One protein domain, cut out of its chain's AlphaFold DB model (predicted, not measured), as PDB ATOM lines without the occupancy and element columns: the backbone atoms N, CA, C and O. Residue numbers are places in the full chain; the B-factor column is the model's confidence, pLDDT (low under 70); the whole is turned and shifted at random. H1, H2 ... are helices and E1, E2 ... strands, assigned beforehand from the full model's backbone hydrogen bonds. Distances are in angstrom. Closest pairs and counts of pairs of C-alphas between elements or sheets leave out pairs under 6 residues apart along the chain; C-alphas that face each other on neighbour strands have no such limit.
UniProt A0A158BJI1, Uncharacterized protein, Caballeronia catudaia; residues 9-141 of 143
ATOM      1  N   LEU A   9     378.317 253.317 272.071       86.50
ATOM      2  CA  LEU A   9     377.165 253.541 271.217       86.50
ATOM      3  C   LEU A   9     376.722 252.186 270.680       86.50
ATOM      4  O   LEU A   9     377.532 251.468 270.104       86.50
ATOM      5  N   VAL A  10     375.459 251.834 270.906       82.12
ATOM      6  CA  VAL A  10     374.913 250.533 270.517       82.12
ATOM      7  C   VAL A  10     373.604 250.744 269.777       82.12
ATOM      8  O   VAL A  10     372.694 251.398 270.295       82.12
ATOM      9  N   ARG A  11     373.484 250.176 268.575       82.12
ATOM     10  CA  ARG A  11     372.202 250.133 267.867       82.12
ATOM     11  C   ARG A  11     371.237 249.196 268.586       82.12
ATOM     12  O   ARG A  11     371.556 248.037 268.844       82.12
ATOM     13  N   LEU A  12     370.031 249.676 268.857       76.56
ATOM     14  CA  LEU A  12     368.948 248.859 269.383       76.56
ATOM     15  C   LEU A  12     368.139 248.295 268.215       76.56
ATOM     16  O   LEU A  12     367.488 249.036 267.480       76.56
ATOM     17  N   ASN A  13     368.166 246.974 268.045       64.56
ATOM     18  CA  ASN A  13     367.271 246.297 267.111       64.56
ATOM     19  C   ASN A  13     365.887 246.195 267.772       64.56
ATOM     20  O   ASN A  13     365.661 245.338 268.627       64.56
ATOM     21  N   ILE A  14     364.973 247.104 267.430       53.62
ATOM     22  CA  ILE A  14     363.575 247.025 267.867       53.62
ATOM     23  C   ILE A  14     362.778 246.333 266.762       53.62
ATOM     24  O   ILE A  14     362.447 246.943 265.752       53.62
ATOM     25  N   GLY A  15     362.477 245.051 266.971       50.09
ATOM     26  CA  GLY A  15     361.805 244.199 265.986       50.09
ATOM     27  C   GLY A  15     362.779 243.356 265.159       50.09
ATOM     28  O   GLY A  15     363.991 243.406 265.357       50.09
ATOM     29  N   VAL A  16     362.235 242.533 264.261       44.81
ATOM     30  CA  VAL A  16     363.029 241.627 263.420       44.81
ATOM     31  C   VAL A  16     363.798 242.452 262.386       44.81
ATOM     32  O   VAL A  16     363.192 243.147 261.570       44.81
ATOM     33  N   THR A  17     365.128 242.392 262.416       44.78
ATOM     34  CA  THR A  17     365.972 243.003 261.386       44.78
ATOM     35  C   THR A  17     365.775 242.259 260.056       44.78
ATOM     36  O   THR A  17     365.896 241.035 260.049       44.78
ATOM     37  N   PRO A  18     365.504 242.936 258.916       46.84
ATOM     38  CA  PRO A  18     365.199 242.267 257.639       46.84
ATOM     39  C   PRO A  18     366.257 241.245 257.191       46.84
ATOM     40  O   PRO A  18     365.920 240.228 256.587       46.84
ATOM     41  N   TYR A  19     367.520 241.486 257.563       40.03
ATOM     42  CA  TYR A  19     368.662 240.606 257.302       40.03
ATOM     43  C   TYR A  19     368.547 239.223 257.970       40.03
ATOM     44  O   TYR A  19     369.031 238.237 257.431       40.03
ATOM     45  N   GLU A  20     367.871 239.115 259.117       41.06
ATOM     46  CA  GLU A  20     367.708 237.845 259.844       41.06
ATOM     47  C   GLU A  20     366.513 237.018 259.345       41.06
ATOM     48  O   GLU A  20     366.342 235.871 259.751       41.06
ATOM     49  N   ALA A  21     365.683 237.582 258.462       44.03
ATOM     50  CA  ALA A  21     364.406 236.988 258.080       44.03
ATOM     51  C   ALA A  21     364.160 236.892 256.563       44.03
ATOM     52  O   ALA A  21     363.059 236.518 256.161       44.03
ATOM     53  N   ASN A  22     365.166 237.169 255.716       49.16
ATOM     54  CA  ASN A  22     365.053 237.106 254.247       49.16
ATOM     55  C   ASN A  22     363.847 237.894 253.689       49.16
ATOM     56  O   ASN A  22     363.236 237.492 252.698       49.16
ATOM     57  N   PHE A  23     363.473 239.010 254.321       39.31
ATOM     58  CA  PHE A  23     362.383 239.840 253.814       39.31
ATOM     59  C   PHE A  23     362.882 240.747 252.685       39.31
ATOM     60  O   PHE A  23     363.793 241.548 252.870       39.31
ATOM     61  N   SER A  24     362.230 240.646 251.526       44.66
ATOM     62  CA  SER A  24     362.399 241.528 250.364       44.66
ATOM     63  C   SER A  24     361.803 242.930 250.567       44.66
ATOM     64  O   SER A  24     362.059 243.826 249.765       44.66
ATOM     65  N   ASP A  25     361.009 243.128 251.624       43.25
ATOM     66  CA  ASP A  25     360.323 244.386 251.915       43.25
ATOM     67  C   ASP A  25     361.109 245.242 252.913       43.25
ATOM     68  O   ASP A  25     360.900 245.223 254.127       43.25
ATOM     69  N   TRP A  26     361.974 246.091 252.359       48.97
ATOM     70  CA  TRP A  26     362.679 247.177 253.056       48.97
ATOM     71  C   TRP A  26     361.732 248.270 253.599       48.97
ATOM     72  O   TRP A  26     362.169 249.207 254.264       48.97
ATOM     73  N   VAL A  27     360.421 248.128 253.373       41.75
ATOM     74  CA  VAL A  27     359.345 248.985 253.898       41.75
ATOM     75  C   VAL A  27     359.344 249.025 255.436       41.75
ATOM     76  O   VAL A  27     358.919 250.020 256.012       41.75
ATOM     77  N   VAL A  28     359.917 248.031 256.127       45.34
ATOM     78  CA  VAL A  28     360.064 248.030 257.601       45.34
ATOM     79  C   VAL A  28     361.105 249.050 258.104       45.34
ATOM     80  O   VAL A  28     361.111 249.394 259.282       45.34
ATOM     81  N   ILE A  29     361.947 249.600 257.220       50.00
ATOM     82  CA  ILE A  29     362.884 250.686 257.552       50.00
ATOM     83  C   ILE A  29     362.230 252.075 257.376       50.00
ATOM     84  O   ILE A  29     362.839 253.101 257.668       50.00
ATOM     85  N   THR A  30     360.954 252.151 256.969       50.84
ATOM     86  CA  THR A  30     360.175 253.391 257.126       50.84
ATOM     87  C   THR A  30     359.871 253.602 258.613       50.84
ATOM     88  O   THR A  30     358.852 253.179 259.148       50.84
ATOM     89  N   GLY A  31     360.831 254.191 259.319       62.84
ATOM     90  CA  GLY A  31     360.816 254.325 260.767       62.84
ATOM     91  C   GLY A  31     362.073 255.015 261.281       62.84
ATOM     92  O   GLY A  31     362.790 255.683 260.537       62.84
ATOM     93  N   ASP A  32     362.335 254.861 262.573       71.44
ATOM     94  CA  ASP A  32     363.509 255.439 263.214       71.44
ATOM     95  C   ASP A  32     364.524 254.354 263.567       71.44
ATOM     96  O   ASP A  32     364.159 253.305 264.101       71.44
ATOM     97  N   LEU A  33     365.810 254.631 263.352       79.06
ATOM     98  CA  LEU A  33     366.867 253.885 264.026       79.06
ATOM     99  C   LEU A  33     366.986 254.391 265.460       79.06
ATOM    100  O   LEU A  33     367.071 255.599 265.694       79.06
ATOM    101  N   LEU A  34     367.019 253.468 266.419       83.31
ATOM    102  CA  LEU A  34     367.238 253.801 267.819       83.31
ATOM    103  C   LEU A  34     368.630 253.351 268.257       83.31
ATOM    104  O   LEU A  34     369.003 252.192 268.081       83.31
ATOM    105  N   TYR A  35     369.378 254.261 268.872       86.44
ATOM    106  CA  TYR A  35     370.664 253.966 269.493       86.44
ATOM    107  C   TYR A  35     370.609 254.246 270.986       86.44
ATOM    108  O   TYR A  35     369.994 255.216 271.425       86.44
ATOM    109  N   LEU A  36     371.294 253.409 271.756       88.19
ATOM    110  CA  LEU A  36     371.605 253.666 273.150       88.19
ATOM    111  C   LEU A  36     373.038 254.184 273.242       88.19
ATOM    112  O   LEU A  36     373.983 253.502 272.841       88.19
ATOM    113  N   LEU A  37     373.190 255.386 273.785       90.31
ATOM    114  CA  LEU A  37     374.472 255.976 274.130       90.31
ATOM    115  C   LEU A  37     374.687 255.847 275.634       90.31
ATOM    116  O   LEU A  37     373.963 256.456 276.420       90.31
ATOM    117  N   ILE A  38     375.697 255.076 276.017       88.94
ATOM    118  CA  ILE A  38     376.113 254.884 277.403       88.94
ATOM    119  C   ILE A  38     377.381 255.701 277.613       88.94
ATOM    120  O   ILE A  38     378.424 255.424 277.021       88.94
ATOM    121  N   ARG A  39     377.291 256.734 278.445       87.06
ATOM    122  CA  ARG A  39     378.420 257.590 278.793       87.06
ATOM    123  C   ARG A  39     379.254 256.938 279.887       87.06
ATOM    124  O   ARG A  39     378.731 256.287 280.788       87.06
ATOM    125  N   SER A  40     380.547 257.226 279.889       85.88
ATOM    126  CA  SER A  40     381.473 256.881 280.975       85.88
ATOM    127  C   SER A  40     381.082 257.481 282.336       85.88
ATOM    128  O   SER A  40     381.512 256.982 283.371       85.88
ATOM    129  N   SER A  41     380.233 258.517 282.356       86.44
ATOM    130  CA  SER A  41     379.602 259.053 283.572       86.44
ATOM    131  C   SER A  41     378.502 258.151 284.155       86.44
ATOM    132  O   SER A  41     378.029 258.418 285.257       86.44
ATOM    133  N   GLY A  42     378.071 257.116 283.427       85.06
ATOM    134  CA  GLY A  42     376.895 256.299 283.736       85.06
ATOM    135  C   GLY A  42     375.583 256.852 283.167       85.06
ATOM    136  O   GLY A  42     374.547 256.204 283.297       85.06
ATOM    137  N   GLU A  43     375.606 258.023 282.526       89.19
ATOM    138  CA  GLU A  43     374.441 258.592 281.843       89.19
ATOM    139  C   GLU A  43     374.061 257.752 280.615       89.19
ATOM    140  O   GLU A  43     374.924 257.336 279.840       89.19
ATOM    141  N   MET A  44     372.762 257.526 280.424       89.62
ATOM    142  CA  MET A  44     372.223 256.780 279.289       89.62
ATOM    143  C   MET A  44     371.257 257.653 278.499       89.62
ATOM    144  O   MET A  44     370.328 258.219 279.072       89.62
ATOM    145  N   ASN A  45     371.455 257.723 277.184       87.56
ATOM    146  CA  ASN A  45     370.619 258.502 276.278       87.56
ATOM    147  C   ASN A  45     370.134 257.651 275.108       87.56
ATOM    148  O   ASN A  45     370.909 256.907 274.508       87.56
ATOM    149  N   PHE A  46     368.861 257.811 274.755       87.62
ATOM    150  CA  PHE A  46     368.298 257.224 273.546       87.62
ATOM    151  C   PHE A  46     368.359 258.241 272.408       87.62
ATOM    152  O   PHE A  46     367.829 259.345 272.528       87.62
ATOM    153  N   LEU A  47     368.989 257.860 271.301       85.88
ATOM    154  CA  LEU A  47     369.057 258.661 270.085       85.88
ATOM    155  C   LEU A  47     368.113 258.058 269.050       85.88
ATOM    156  O   LEU A  47     368.344 256.949 268.568       85.88
ATOM    157  N   ARG A  48     367.043 258.790 268.735       83.38
ATOM    158  CA  ARG A  48     366.067 258.440 267.699       83.38
ATOM    159  C   ARG A  48     366.455 259.141 266.404       83.38
ATOM    160  O   ARG A  48     366.510 260.368 266.372       83.38
ATOM    161  N   ILE A  49     366.694 258.368 265.355       79.75
ATOM    162  CA  ILE A  49     367.174 258.867 264.072       79.75
ATOM    163  C   ILE A  49     366.140 258.532 262.996       79.75
ATOM    164  O   ILE A  49     366.060 257.370 262.593       79.75
ATOM    165  N   PRO A  50     365.356 259.516 262.524       74.62
ATOM    166  CA  PRO A  50     364.379 259.279 261.473       74.62
ATOM    167  C   PRO A  50     365.091 258.972 260.156       74.62
ATOM    168  O   PRO A  50     366.027 259.683 259.772       74.62
ATOM    169  N   LEU A  51     364.635 257.925 259.469       72.50
ATOM    170  CA  LEU A  51     365.081 257.585 258.122       72.50
ATOM    171  C   LEU A  51     364.041 258.039 257.101       72.50
ATOM    172  O   LEU A  51     362.846 257.778 257.250       72.50
ATOM    173  N   ASP A  52     364.497 258.728 256.056       68.56
ATOM    174  CA  ASP A  52     363.650 259.108 254.929       68.56
ATOM    175  C   ASP A  52     363.774 258.111 253.768       68.56
ATOM    176  O   ASP A  52     364.721 257.329 253.688       68.56
ATOM    177  N   PHE A  53     362.813 258.146 252.840       66.31
ATOM    178  CA  PHE A  53     362.765 257.223 251.702       66.31
ATOM    179  C   PHE A  53     364.035 257.229 250.838       66.31
ATOM    180  O   PHE A  53     364.400 256.190 250.297       66.31
ATOM    181  N   GLN A  54     364.732 258.361 250.728       65.94
ATOM    182  CA  GLN A  54     365.939 258.438 249.906       65.94
ATOM    183  C   GLN A  54     367.139 257.768 250.581       65.94
ATOM    184  O   GLN A  54     367.960 257.154 249.900       65.94
ATOM    185  N   MET A  55     367.235 257.837 251.913       68.31
ATOM    186  CA  MET A  55     368.204 257.033 252.660       68.31
ATOM    187  C   MET A  55     367.916 255.540 252.498       68.31
ATOM    188  O   MET A  55     368.851 254.759 252.340       68.31
ATOM    189  N   LEU A  56     366.640 255.143 252.495       69.69
ATOM    190  CA  LEU A  56     366.252 253.742 252.308       69.69
ATOM    191  C   LEU A  56     366.642 253.205 250.934       69.69
ATOM    192  O   LEU A  56     367.167 252.097 250.848       69.69
ATOM    193  N   ASP A  57     366.454 254.000 249.881       66.62
ATOM    194  CA  ASP A  57     366.886 253.633 248.530       66.62
ATOM    195  C   ASP A  57     368.410 253.437 248.459       66.62
ATOM    196  O   ASP A  57     368.873 252.433 247.920       66.62
ATOM    197  N   SER A  58     369.196 254.317 249.092       62.31
ATOM    198  CA  SER A  58     370.657 254.161 249.180       62.31
ATOM    199  C   SER A  58     371.084 252.898 249.934       62.31
ATOM    200  O   SER A  58     372.099 252.295 249.586       62.31
ATOM    201  N   ILE A  59     370.367 252.524 250.997       65.12
ATOM    202  CA  ILE A  59     370.675 251.316 251.769       65.12
ATOM    203  C   ILE A  59     370.369 250.080 250.922       65.12
ATOM    204  O   ILE A  59     371.205 249.178 250.871       65.12
ATOM    205  N   ARG A  60     369.227 250.069 250.219       64.12
ATOM    206  CA  ARG A  60     368.837 248.989 249.300       64.12
ATOM    207  C   ARG A  60     369.909 248.762 248.234       64.12
ATOM    208  O   ARG A  60     370.345 247.632 248.052       64.12
ATOM    209  N   GLU A  61     370.380 249.838 247.606       61.94
ATOM    210  CA  GLU A  61     371.452 249.778 246.606       61.94
ATOM    211  C   GLU A  61     372.774 249.252 247.180       61.94
ATOM    212  O   GLU A  61     373.504 248.580 246.468       61.94
ATOM    213  N   SER A  62     373.097 249.502 248.455       59.03
ATOM    214  CA  SER A  62     374.321 248.954 249.071       59.03
ATOM    215  C   SER A  62     374.192 247.490 249.513       59.03
ATOM    216  O   SER A  62     375.162 246.737 249.443       59.03
ATOM    217  N   ALA A  63     373.002 247.077 249.957       57.66
ATOM    218  CA  ALA A  63     372.761 245.752 250.528       57.66
ATOM    219  C   ALA A  63     372.742 244.641 249.469       57.66
ATOM    220  O   ALA A  63     373.037 243.492 249.782       57.66
ATOM    221  N   GLU A  64     372.446 244.978 248.213       55.28
ATOM    222  CA  GLU A  64     372.529 244.038 247.088       55.28
ATOM    223  C   GLU A  64     373.975 243.590 246.772       55.28
ATOM    224  O   GLU A  64     374.161 242.597 246.072       55.28
ATOM    225  N   TRP A  65     375.000 244.282 247.296       50.72
ATOM    226  CA  TRP A  65     376.390 244.147 246.831       50.72
ATOM    227  C   TRP A  65     377.408 243.783 247.924       50.72
ATOM    228  O   TRP A  65     378.596 243.667 247.621       50.72
ATOM    229  N   SER A  66     376.997 243.622 249.188       49.34
ATOM    230  CA  SER A  66     377.932 243.563 250.322       49.34
ATOM    231  C   SER A  66     377.425 242.696 251.484       49.34
ATOM    232  O   SER A  66     376.395 242.990 252.089       49.34
ATOM    233  N   GLU A  67     378.193 241.658 251.850       53.16
ATOM    234  CA  GLU A  67     378.028 240.906 253.112       53.16
ATOM    235  C   GLU A  67     378.441 241.740 254.350       53.16
ATOM    236  O   GLU A  67     378.131 241.372 255.483       53.16
ATOM    237  N   ASP A  68     379.100 242.892 254.151       51.28
ATOM    238  CA  ASP A  68     379.663 243.752 255.206       51.28
ATOM    239  C   ASP A  68     378.651 244.735 255.841       51.28
ATOM    240  O   ASP A  68     378.991 245.513 256.742       51.28
ATOM    241  N   GLY A  69     377.377 244.647 255.447       62.59
ATOM    242  CA  GLY A  69     376.249 245.288 256.127       62.59
ATOM    243  C   GLY A  69     376.005 246.762 255.773       62.59
ATOM    244  O   GLY A  69     376.691 247.375 254.966       62.59
ATOM    245  N   MET A  70     374.992 247.358 256.419       70.88
ATOM    246  CA  MET A  70     374.381 248.652 256.047       70.88
ATOM    247  C   MET A  70     375.313 249.881 256.049       70.88
ATOM    248  O   MET A  70     374.916 250.947 255.574       70.88
ATOM    249  N   TYR A  71     376.517 249.786 256.620       78.88
ATOM    250  CA  TYR A  71     377.418 250.931 256.802       78.88
ATOM    251  C   TYR A  71     378.608 250.951 255.837       78.88
ATOM    252  O   TYR A  71     379.295 251.972 255.763       78.88
ATOM    253  N   ARG A  72     378.866 249.863 255.095       77.56
ATOM    254  CA  ARG A  72     379.993 249.764 254.158       77.56
ATOM    255  C   ARG A  72     379.538 249.350 252.760       77.56
ATOM    256  O   ARG A  72     378.801 248.380 252.600       77.56
ATOM    257  N   GLY A  73     379.988 250.111 251.766       71.56
ATOM    258  CA  GLY A  73     379.812 249.794 250.354       71.56
ATOM    259  C   GLY A  73     380.766 248.697 249.881       71.56
ATOM    260  O   GLY A  73     381.605 248.203 250.639       71.56
ATOM    261  N   MET A  74     380.639 248.329 248.606       68.12
ATOM    262  CA  MET A  74     381.383 247.230 247.979       68.12
ATOM    263  C   MET A  74     382.908 247.429 248.015       68.12
ATOM    264  O   MET A  74     383.654 246.452 248.056       68.12
ATOM    265  N   PHE A  75     383.391 248.675 248.021       72.69
ATOM    266  CA  PHE A  75     384.820 248.999 248.058       72.69
ATOM    267  C   PHE A  75     385.307 249.360 249.470       72.69
ATOM    268  O   PHE A  75     386.418 249.866 249.644       72.69
ATOM    269  N   GLY A  76     384.498 249.085 250.501       74.50
ATOM    270  CA  GLY A  76     384.820 249.396 251.889       74.50
ATOM    271  C   GLY A  76     384.723 250.887 252.223       74.50
ATOM    272  O   GLY A  76     385.188 251.310 253.283       74.50
ATOM    273  N   GLU A  77     384.125 251.700 251.359       80.88
ATOM    274  CA  GLU A  77     383.746 253.084 251.612       80.88
ATOM    275  C   GLU A  77     382.539 253.159 252.569       80.88
ATOM    276  O   GLU A  77     381.740 252.223 252.644       80.88
ATOM    277  N   PRO A  78     382.393 254.225 253.373       82.19
ATOM    278  CA  PRO A  78     381.189 254.426 254.174       82.19
ATOM    279  C   PRO A  78     379.955 254.632 253.286       82.19
ATOM    280  O   PRO A  78     379.999 255.414 252.337       82.19
ATOM    281  N   THR A  79     378.833 253.994 253.623       78.69
ATOM    282  CA  THR A  79     377.552 254.273 252.951       78.69
ATOM    283  C   THR A  79     377.035 255.667 253.307       78.69
ATOM    284  O   THR A  79     377.452 256.277 254.297       78.69
ATOM    285  N   LEU A  80     376.061 256.172 252.544       77.69
ATOM    286  CA  LEU A  80     375.402 257.439 252.881       77.69
ATOM    287  C   LEU A  80     374.723 257.390 254.242       77.69
ATOM    288  O   LEU A  80     374.773 258.373 254.978       77.69
ATOM    289  N   LEU A  81     374.149 256.238 254.600       79.44
ATOM    290  CA  LEU A  81     373.621 256.017 255.938       79.44
ATOM    291  C   LEU A  81     374.719 256.196 256.991       79.44
ATOM    292  O   LEU A  81     374.505 256.902 257.969       79.44
ATOM    293  N   ALA A  82     375.900 255.603 256.794       85.00
ATOM    294  CA  ALA A  82     377.004 255.747 257.737       85.00
ATOM    295  C   ALA A  82     377.435 257.215 257.883       85.00
ATOM    296  O   ALA A  82     377.577 257.705 259.002       85.00
ATOM    297  N   ILE A  83     377.590 257.939 256.771       87.69
ATOM    298  CA  ILE A  83     377.943 259.371 256.774       87.69
ATOM    299  C   ILE A  83     376.886 260.191 257.525       87.69
ATOM    300  O   ILE A  83     377.227 261.001 258.388       87.69
ATOM    301  N   TYR A  84     375.607 259.956 257.232       85.00
ATOM    302  CA  TYR A  84     374.488 260.616 257.896       85.00
ATOM    303  C   TYR A  84     374.479 260.365 259.403       85.00
ATOM    304  O   TYR A  84     374.459 261.316 260.185       85.00
ATOM    305  N   LEU A  85     374.573 259.100 259.812       86.88
ATOM    306  CA  LEU A  85     374.625 258.712 261.216       86.88
ATOM    307  C   LEU A  85     375.804 259.366 261.934       86.88
ATOM    308  O   LEU A  85     375.627 259.907 263.020       86.88
ATOM    309  N   ALA A  86     376.988 259.385 261.322       91.00
ATOM    310  CA  ALA A  86     378.157 260.015 261.919       91.00
ATOM    311  C   ALA A  86     377.955 261.519 262.150       91.00
ATOM    312  O   ALA A  86     378.300 262.014 263.220       91.00
ATOM    313  N   LEU A  87     377.363 262.242 261.194       88.75
ATOM    314  CA  LEU A  87     377.071 263.670 261.353       88.75
ATOM    315  C   LEU A  87     376.039 263.923 262.461       88.75
ATOM    316  O   LEU A  87     376.264 264.794 263.302       88.75
ATOM    317  N   VAL A  88     374.970 263.123 262.522       86.88
ATOM    318  CA  VAL A  88     373.976 263.178 263.609       86.88
ATOM    319  C   VAL A  88     374.638 262.899 264.965       86.88
ATOM    320  O   VAL A  88     374.453 263.646 265.923       86.88
ATOM    321  N   PHE A  89     375.466 261.859 265.065       90.25
ATOM    322  CA  PHE A  89     376.165 261.512 266.303       90.25
ATOM    323  C   PHE A  89     377.139 262.599 266.761       90.25
ATOM    324  O   PHE A  89     377.204 262.900 267.955       90.25
ATOM    325  N   LEU A  90     377.863 263.227 265.833       90.00
ATOM    326  CA  LEU A  90     378.724 264.365 266.151       90.00
ATOM    327  C   LEU A  90     377.920 265.547 266.704       90.00
ATOM    328  O   LEU A  90     378.386 266.225 267.619       90.00
ATOM    329  N   ASP A  91     376.712 265.779 266.193       87.00
ATOM    330  CA  ASP A  91     375.827 266.834 266.685       87.00
ATOM    331  C   ASP A  91     375.287 266.549 268.099       87.00
ATOM    332  O   ASP A  91     375.235 267.433 268.953       87.00
ATOM    333  N   HIS A  92     375.043 265.274 268.408       85.44
ATOM    334  CA  HIS A  92     374.706 264.798 269.754       85.44
ATOM    335  C   HIS A  92     375.920 264.629 270.694       85.44
ATOM    336  O   HIS A  92     375.800 264.043 271.776       85.44
ATOM    337  N   ASN A  93     377.094 265.154 270.324       88.19
ATOM    338  CA  ASN A  93     378.336 265.056 271.097       88.19
ATOM    339  C   ASN A  93     378.718 263.606 271.449       88.19
ATOM    340  O   ASN A  93     379.217 263.322 272.546       88.19
ATOM    341  N   VAL A  94     378.435 262.653 270.562       89.62
ATOM    342  CA  VAL A  94     378.930 261.280 270.699       89.62
ATOM    343  C   VAL A  94     380.444 261.285 270.451       89.62
ATOM    344  O   VAL A  94     380.907 261.957 269.526       89.62
ATOM    345  N   PRO A  95     381.255 260.561 271.242       91.06
ATOM    346  CA  PRO A  95     382.697 260.580 271.055       91.06
ATOM    347  C   PRO A  95     383.106 259.905 269.750       91.06
ATOM    348  O   PRO A  95     382.588 258.848 269.395       91.06
ATOM    349  N   VAL A  96     384.106 260.484 269.085       91.31
ATOM    350  CA  VAL A  96     384.629 260.009 267.792       91.31
ATOM    351  C   VAL A  96     384.967 258.518 267.826       91.31
ATOM    352  O   VAL A  96     384.560 257.796 266.926       91.31
ATOM    353  N   ALA A  97     385.616 258.036 268.889       90.19
ATOM    354  CA  ALA A  97     385.973 256.624 269.022       90.19
ATOM    355  C   ALA A  97     384.747 255.686 269.020       90.19
ATOM    356  O   ALA A  97     384.781 254.631 268.390       90.19
ATOM    357  N   ALA A  98     383.644 256.084 269.665       89.31
ATOM    358  CA  ALA A  98     382.406 255.303 269.678       89.31
ATOM    359  C   ALA A  98     381.739 255.285 268.292       89.31
ATOM    360  O   ALA A  98     381.273 254.237 267.847       89.31
ATOM    361  N   ILE A  99     381.762 256.419 267.580       91.19
ATOM    362  CA  ILE A  99     381.267 256.526 266.198       91.19
ATOM    363  C   ILE A  99     382.087 255.626 265.266       91.19
ATOM    364  O   ILE A  99     381.522 254.872 264.477       91.19
ATOM    365  N   GLN A 100     383.416 255.677 265.369       90.25
ATOM    366  CA  GLN A 100     384.321 254.865 264.555       90.25
ATOM    367  C   GLN A 100     384.108 253.379 264.768       90.25
ATOM    368  O   GLN A 100     384.091 252.630 263.798       90.25
ATOM    369  N   HIS A 101     383.938 252.964 266.020       88.25
ATOM    370  CA  HIS A 101     383.696 251.572 266.349       88.25
ATOM    371  C   HIS A 101     382.350 251.084 265.786       88.25
ATOM    372  O   HIS A 101     382.316 250.077 265.084       88.25
ATOM    373  N   GLU A 102     381.258 251.814 266.040       86.88
ATOM    374  CA  GLU A 102     379.908 251.427 265.598       86.88
ATOM    375  C   GLU A 102     379.772 251.438 264.069       86.88
ATOM    376  O   GLU A 102     379.291 250.481 263.466       86.88
ATOM    377  N   LEU A 103     380.233 252.507 263.418       86.25
ATOM    378  CA  LEU A 103     380.088 252.691 261.970       86.25
ATOM    379  C   LEU A 103     381.282 252.144 261.178       86.25
ATOM    380  O   LEU A 103     381.364 252.323 259.962       86.25
ATOM    381  N   ARG A 104     382.229 251.498 261.871       84.88
ATOM    382  CA  ARG A 104     383.493 250.977 261.335       84.88
ATOM    383  C   ARG A 104     384.301 252.012 260.550       84.88
ATOM    384  O   ARG A 104     385.001 251.627 259.623       84.88
ATOM    385  N   MET A 105     384.204 253.306 260.853       86.56
ATOM    386  CA  MET A 105     384.818 254.376 260.052       86.56
ATOM    387  C   MET A 105     386.329 254.505 260.259       86.56
ATOM    388  O   MET A 105     386.840 254.329 261.361       86.56
ATOM    389  N   SER A 106     387.046 254.892 259.197       88.88
ATOM    390  CA  SER A 106     388.477 255.202 259.284       88.88
ATOM    391  C   SER A 106     388.730 256.573 259.921       88.88
ATOM    392  O   SER A 106     387.901 257.480 259.827       88.88
ATOM    393  N   ASP A 107     389.914 256.757 260.510       90.19
ATOM    394  CA  ASP A 107     390.381 258.056 261.022       90.19
ATOM    395  C   ASP A 107     390.312 259.161 259.965       90.19
ATOM    396  O   ASP A 107     389.907 260.285 260.260       90.19
ATOM    397  N   THR A 108     390.694 258.847 258.724       89.06
ATOM    398  CA  THR A 108     390.654 259.795 257.604       89.06
ATOM    399  C   THR A 108     389.230 260.276 257.342       89.06
ATOM    400  O   THR A 108     389.004 261.479 257.236       89.06
ATOM    401  N   THR A 109     388.265 259.351 257.325       88.94
ATOM    402  CA  THR A 109     386.841 259.677 257.158       88.94
ATOM    403  C   THR A 109     386.356 260.570 258.297       88.94
ATOM    404  O   THR A 109     385.738 261.601 258.052       88.94
ATOM    405  N   MET A 110     386.682 260.230 259.548       92.19
ATOM    406  CA  MET A 110     386.253 261.030 260.698       92.19
ATOM    407  C   MET A 110     386.854 262.431 260.714       92.19
ATOM    408  O   MET A 110     386.158 263.387 261.051       92.19
ATOM    409  N   LYS A 111     388.127 262.582 260.336       91.75
ATOM    410  CA  LYS A 111     388.763 263.902 260.213       91.75
ATOM    411  C   LYS A 111     388.065 264.761 259.164       91.75
ATOM    412  O   LYS A 111     387.815 265.935 259.422       91.75
ATOM    413  N   TRP A 112     387.721 264.171 258.020       89.81
ATOM    414  CA  TRP A 112     386.956 264.854 256.980       89.81
ATOM    415  C   TRP A 112     385.565 265.273 257.479       89.81
ATOM    416  O   TRP A 112     385.210 266.441 257.358       89.81
ATOM    417  N   LEU A 113     384.823 264.381 258.144       89.12
ATOM    418  CA  LEU A 113     383.503 264.698 258.712       89.12
ATOM    419  C   LEU A 113     383.552 265.807 259.768       89.12
ATOM    420  O   LEU A 113     382.670 266.662 259.816       89.12
ATOM    421  N   LEU A 114     384.587 265.820 260.610       89.69
ATOM    422  CA  LEU A 114     384.797 266.887 261.586       89.69
ATOM    423  C   LEU A 114     385.070 268.233 260.907       89.69
ATOM    424  O   LEU A 114     384.537 269.245 261.357       89.69
ATOM    425  N   ALA A 115     385.859 268.249 259.829       87.38
ATOM    426  CA  ALA A 115     386.106 269.458 259.045       87.38
ATOM    427  C   ALA A 115     384.818 269.959 258.374       87.38
ATOM    428  O   ALA A 115     384.482 271.133 258.488       87.38
ATOM    429  N   VAL A 116     384.045 269.055 257.764       84.56
ATOM    430  CA  VAL A 116     382.721 269.349 257.197       84.56
ATOM    431  C   VAL A 116     381.802 269.973 258.250       84.56
ATOM    432  O   VAL A 116     381.215 271.024 257.999       84.56
ATOM    433  N   ARG A 117     381.730 269.388 259.453       83.06
ATOM    434  CA  ARG A 117     380.925 269.917 260.563       83.06
ATOM    435  C   ARG A 117     381.383 271.303 261.021       83.06
ATOM    436  O   ARG A 117     380.554 272.116 261.405       83.06
ATOM    437  N   GLN A 118     382.686 271.579 261.019       81.94
ATOM    438  CA  GLN A 118     383.211 272.901 261.385       81.94
ATOM    439  C   GLN A 118     382.830 273.980 260.366       81.94
ATOM    440  O   GLN A 118     382.670 275.136 260.744       81.94
ATOM    441  N   CYS A 119     382.672 273.604 259.095       80.31
ATOM    442  CA  CYS A 119     382.256 274.511 258.028       80.31
ATOM    443  C   CYS A 119     380.744 274.790 258.019       80.31
ATOM    444  O   CYS A 119     380.305 275.740 257.374       80.31
ATOM    445  N   THR A 120     379.941 273.981 258.710       73.44
ATOM    446  CA  THR A 120     378.495 274.190 258.846       73.44
ATOM    447  C   THR A 120     378.191 274.925 260.147       73.44
ATOM    448  O   THR A 120     378.433 274.402 261.232       73.44
ATOM    449  N   GLU A 121     377.677 276.151 260.054       65.94
ATOM    450  CA  GLU A 121     377.316 276.942 261.233       65.94
ATOM    451  C   GLU A 121     376.113 276.324 261.971       65.94
ATOM    452  O   GLU A 121     375.017 276.222 261.422       65.94
ATOM    453  N   GLY A 122     376.304 275.964 263.244       67.25
ATOM    454  CA  GLY A 122     375.225 275.572 264.156       67.25
ATOM    455  C   GLY A 122     374.857 274.083 264.175       67.25
ATOM    456  O   GLY A 122     375.507 273.237 263.566       67.25
ATOM    457  N   VAL A 123     373.814 273.777 264.953       65.62
ATOM    458  CA  VAL A 123     373.176 272.452 265.045       65.62
ATOM    459  C   VAL A 123     372.424 272.219 263.739       65.62
ATOM    460  O   VAL A 123     371.521 272.991 263.402       65.62
ATOM    461  N   MET A 124     372.803 271.188 262.988       73.12
ATOM    462  CA  MET A 124     372.142 270.871 261.726       73.12
ATOM    463  C   MET A 124     370.921 269.999 261.986       73.12
ATOM    464  O   MET A 124     371.037 268.894 262.509       73.12
ATOM    465  N   ASP A 125     369.747 270.465 261.560       73.44
ATOM    466  CA  ASP A 125     368.577 269.594 261.536       73.44
ATOM    467  C   ASP A 125     368.794 268.409 260.561       73.44
ATOM    468  O   ASP A 125     369.634 268.487 259.652       73.44
ATOM    469  N   PRO A 126     368.041 267.301 260.710       67.94
ATOM    470  CA  PRO A 126     368.167 266.132 259.836       67.94
ATOM    471  C   PRO A 126     368.090 266.451 258.331       67.94
ATOM    472  O   PRO A 126     368.796 265.842 257.525       67.94
ATOM    473  N   GLY A 127     367.275 267.435 257.938       69.00
ATOM    474  CA  GLY A 127     367.150 267.885 256.551       69.00
ATOM    475  C   GLY A 127     368.369 268.675 256.062       69.00
ATOM    476  O   GLY A 127     368.754 268.557 254.895       69.00
ATOM    477  N   GLY A 128     369.005 269.448 256.940       75.25
ATOM    478  CA  GLY A 128     370.259 270.158 256.704       75.25
ATOM    479  C   GLY A 128     371.428 269.200 256.484       75.25
ATOM    480  O   GLY A 128     372.149 269.340 255.496       75.25
ATOM    481  N   ILE A 129     371.546 268.168 257.327       76.81
ATOM    482  CA  ILE A 129     372.563 267.112 257.184       76.81
ATOM    483  C   ILE A 129     372.403 266.396 255.837       76.81
ATOM    484  O   ILE A 129     373.373 266.204 255.105       76.81
ATOM    485  N   LEU A 130     371.173 266.056 255.454       72.38
ATOM    486  CA  LEU A 130     370.885 265.437 254.159       72.38
ATOM    487  C   LEU A 130     371.288 266.309 252.967       72.38
ATOM    488  O   LEU A 130     371.875 265.819 252.001       72.38
ATOM    489  N   ARG A 131     370.973 267.607 253.016       75.06
ATOM    490  CA  ARG A 131     371.378 268.554 251.967       75.06
ATOM    491  C   ARG A 131     372.895 268.644 251.860       75.06
ATOM    492  O   ARG A 131     373.408 268.639 250.745       75.06
ATOM    493  N   LEU A 132     373.595 268.672 252.991       78.44
ATOM    494  CA  LEU A 132     375.053 268.683 253.034       78.44
ATOM    495  C   LEU A 132     375.647 267.428 252.390       78.44
ATOM    496  O   LEU A 132     376.498 267.539 251.518       78.44
ATOM    497  N   ILE A 133     375.155 266.241 252.748       76.00
ATOM    498  CA  ILE A 133     375.617 264.974 252.160       76.00
ATOM    499  C   ILE A 133     375.441 264.969 250.641       76.00
ATOM    500  O   ILE A 133     376.322 264.509 249.916       76.00
ATOM    501  N   ARG A 134     374.322 265.510 250.141       72.62
ATOM    502  CA  ARG A 134     374.113 265.653 248.696       72.62
ATOM    503  C   ARG A 134     375.152 266.578 248.071       72.62
ATOM    504  O   ARG A 134     375.728 266.195 247.064       72.62
ATOM    505  N   LEU A 135     375.405 267.747 248.661       73.56
ATOM    506  CA  LEU A 135     376.417 268.686 248.164       73.56
ATOM    507  C   LEU A 135     377.808 268.046 248.106       73.56
ATOM    508  O   LEU A 135     378.491 268.184 247.100       73.56
ATOM    509  N   LEU A 136     378.180 267.278 249.132       73.12
ATOM    510  CA  LEU A 136     379.474 266.597 249.191       73.12
ATOM    511  C   LEU A 136     379.628 265.527 248.099       73.12
ATOM    512  O   LEU A 136     380.706 265.398 247.537       73.12
ATOM    513  N   ARG A 137     378.554 264.815 247.724       65.31
ATOM    514  CA  ARG A 137     378.592 263.877 246.582       65.31
ATOM    515  C   ARG A 137     378.756 264.561 245.224       65.31
ATOM    516  O   ARG A 137     379.209 263.910 244.290       65.31
ATOM    517  N   PHE A 138     378.333 265.817 245.077       49.19
ATOM    518  CA  PHE A 138     378.464 266.530 243.803       49.19
ATOM    519  C   PHE A 138     379.891 267.043 243.554       49.19
ATOM    520  O   PHE A 138     380.240 267.250 242.393       49.19
ATOM    521  N   ASP A 139     380.718 267.186 244.595       42.72
ATOM    522  CA  ASP A 139     382.123 267.601 244.458       42.72
ATOM    523  C   ASP A 139     383.039 266.469 243.955       42.72
ATOM    524  O   ASP A 139     383.998 266.733 243.236       42.72
ATOM    525  N   ASP A 140     382.690 265.197 244.189       43.25
ATOM    526  CA  ASP A 140     383.416 264.043 243.623       43.25
ATOM    527  C   ASP A 140     383.184 263.864 242.099       43.25
ATOM    528  O   ASP A 140     383.704 262.935 241.480       43.25
ATOM    529  N   GLY A 141     382.384 264.744 241.481       35.47
ATOM    530  CA  GLY A 141     382.060 264.756 240.052       35.47
ATOM    531  C   GLY A 141     382.734 265.864 239.234       35.47
ATOM    532  O   GLY A 141     382.457 265.964 238.037       35.47
TER     533      GLY A 141
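This is residues 9 to 141 of the 143 residues of an uncharacterized protein of Caballeronia catudaia (UniProt A0A158BJI1). Look for a small three-stranded sheet at one side of a cluster of crossed helices: H3 is the core of the cluster, H2, H5 and H6 pack on it at steep tilts, and H4 sits next to the edge strand E1. The turn of the E2 and E3 hairpin reaches one end of the domain and the last residues after H6 the other, while H1 and the loop before it, residues 13 to 25, lie far from the core. You have 133 residues, with three named strands and six named helices in the order E1 H1 E2 E3 H2 H3 H4 H5 H6. The sheet runs E1 E2 E3, antiparallel throughout, and the class is mixed, helices and strands. The whole is compact, with a radius of gyration of the C-alphas of 14.8 A and spans of 44 by 40 by 25 A.

Find C-alpha 9 at (377.165, 253.541, 271.217), where E1, residues 9 to 12, begins. E2 is residues 32 to 38, 19.0 A long, and E3 is residues 44 to 50, 19.6 A. H1 is residues 26 to 29, and H2, residues 53 to 63, is 15.3 A long. H3, residues 80 to 91, starts at C-alpha 80 (375.402, 257.439, 252.881) and is 16.7 A long. Then come H4, residues 96 to 102, and H5, residues 107 to 119, 18.6 A long. H6, residues 126 to 139, runs 20.8 A to C-alpha 139 at (382.123, 267.601, 244.458).

Start at the hairpin E2 and E3, where N 35 and O 47 are 2.9 A apart, within hydrogen-bond range. Between E1 and E2 look at N 12 and O 34, 2.8 A. H4 only grazes the sheet with residues 97 to 102; the closest C-alphas of E1 and H4, Leu 9 and Ala 98, are 5.7 A apart. H3 only grazes it with residues 84 to 89. H3 touches H6 at a steep tilt of 54 degrees, C-alphas of Tyr 84 and Ile 129 closest at 6.8 A. With residues 80 to 81 alone H3 touches H2, C-alphas of Met 55 and Leu 81 closest at 6.4 A. With residues 83 to 87 alone it touches H5, C-alphas of Leu 87 and Leu 113 closest at 7.0 A. H1 only just touches H2, with 3 pairs of C-alphas within 8 A, Ile 29 and Leu 56 closest at 6.9 A. In H2 to H6 every O i to N i+4 pair is within hydrogen-bond range; H1 is too short for one.

The C-alphas of Gly 42 and Gly 141, the two farthest apart, are 44.8 A apart. The printed part has no cut; the links E1 to H1 and H2 to H3 are long. Confidence is under 70 in 48 residues, among them 13 to 31, 52 to 69 and 137 to 141.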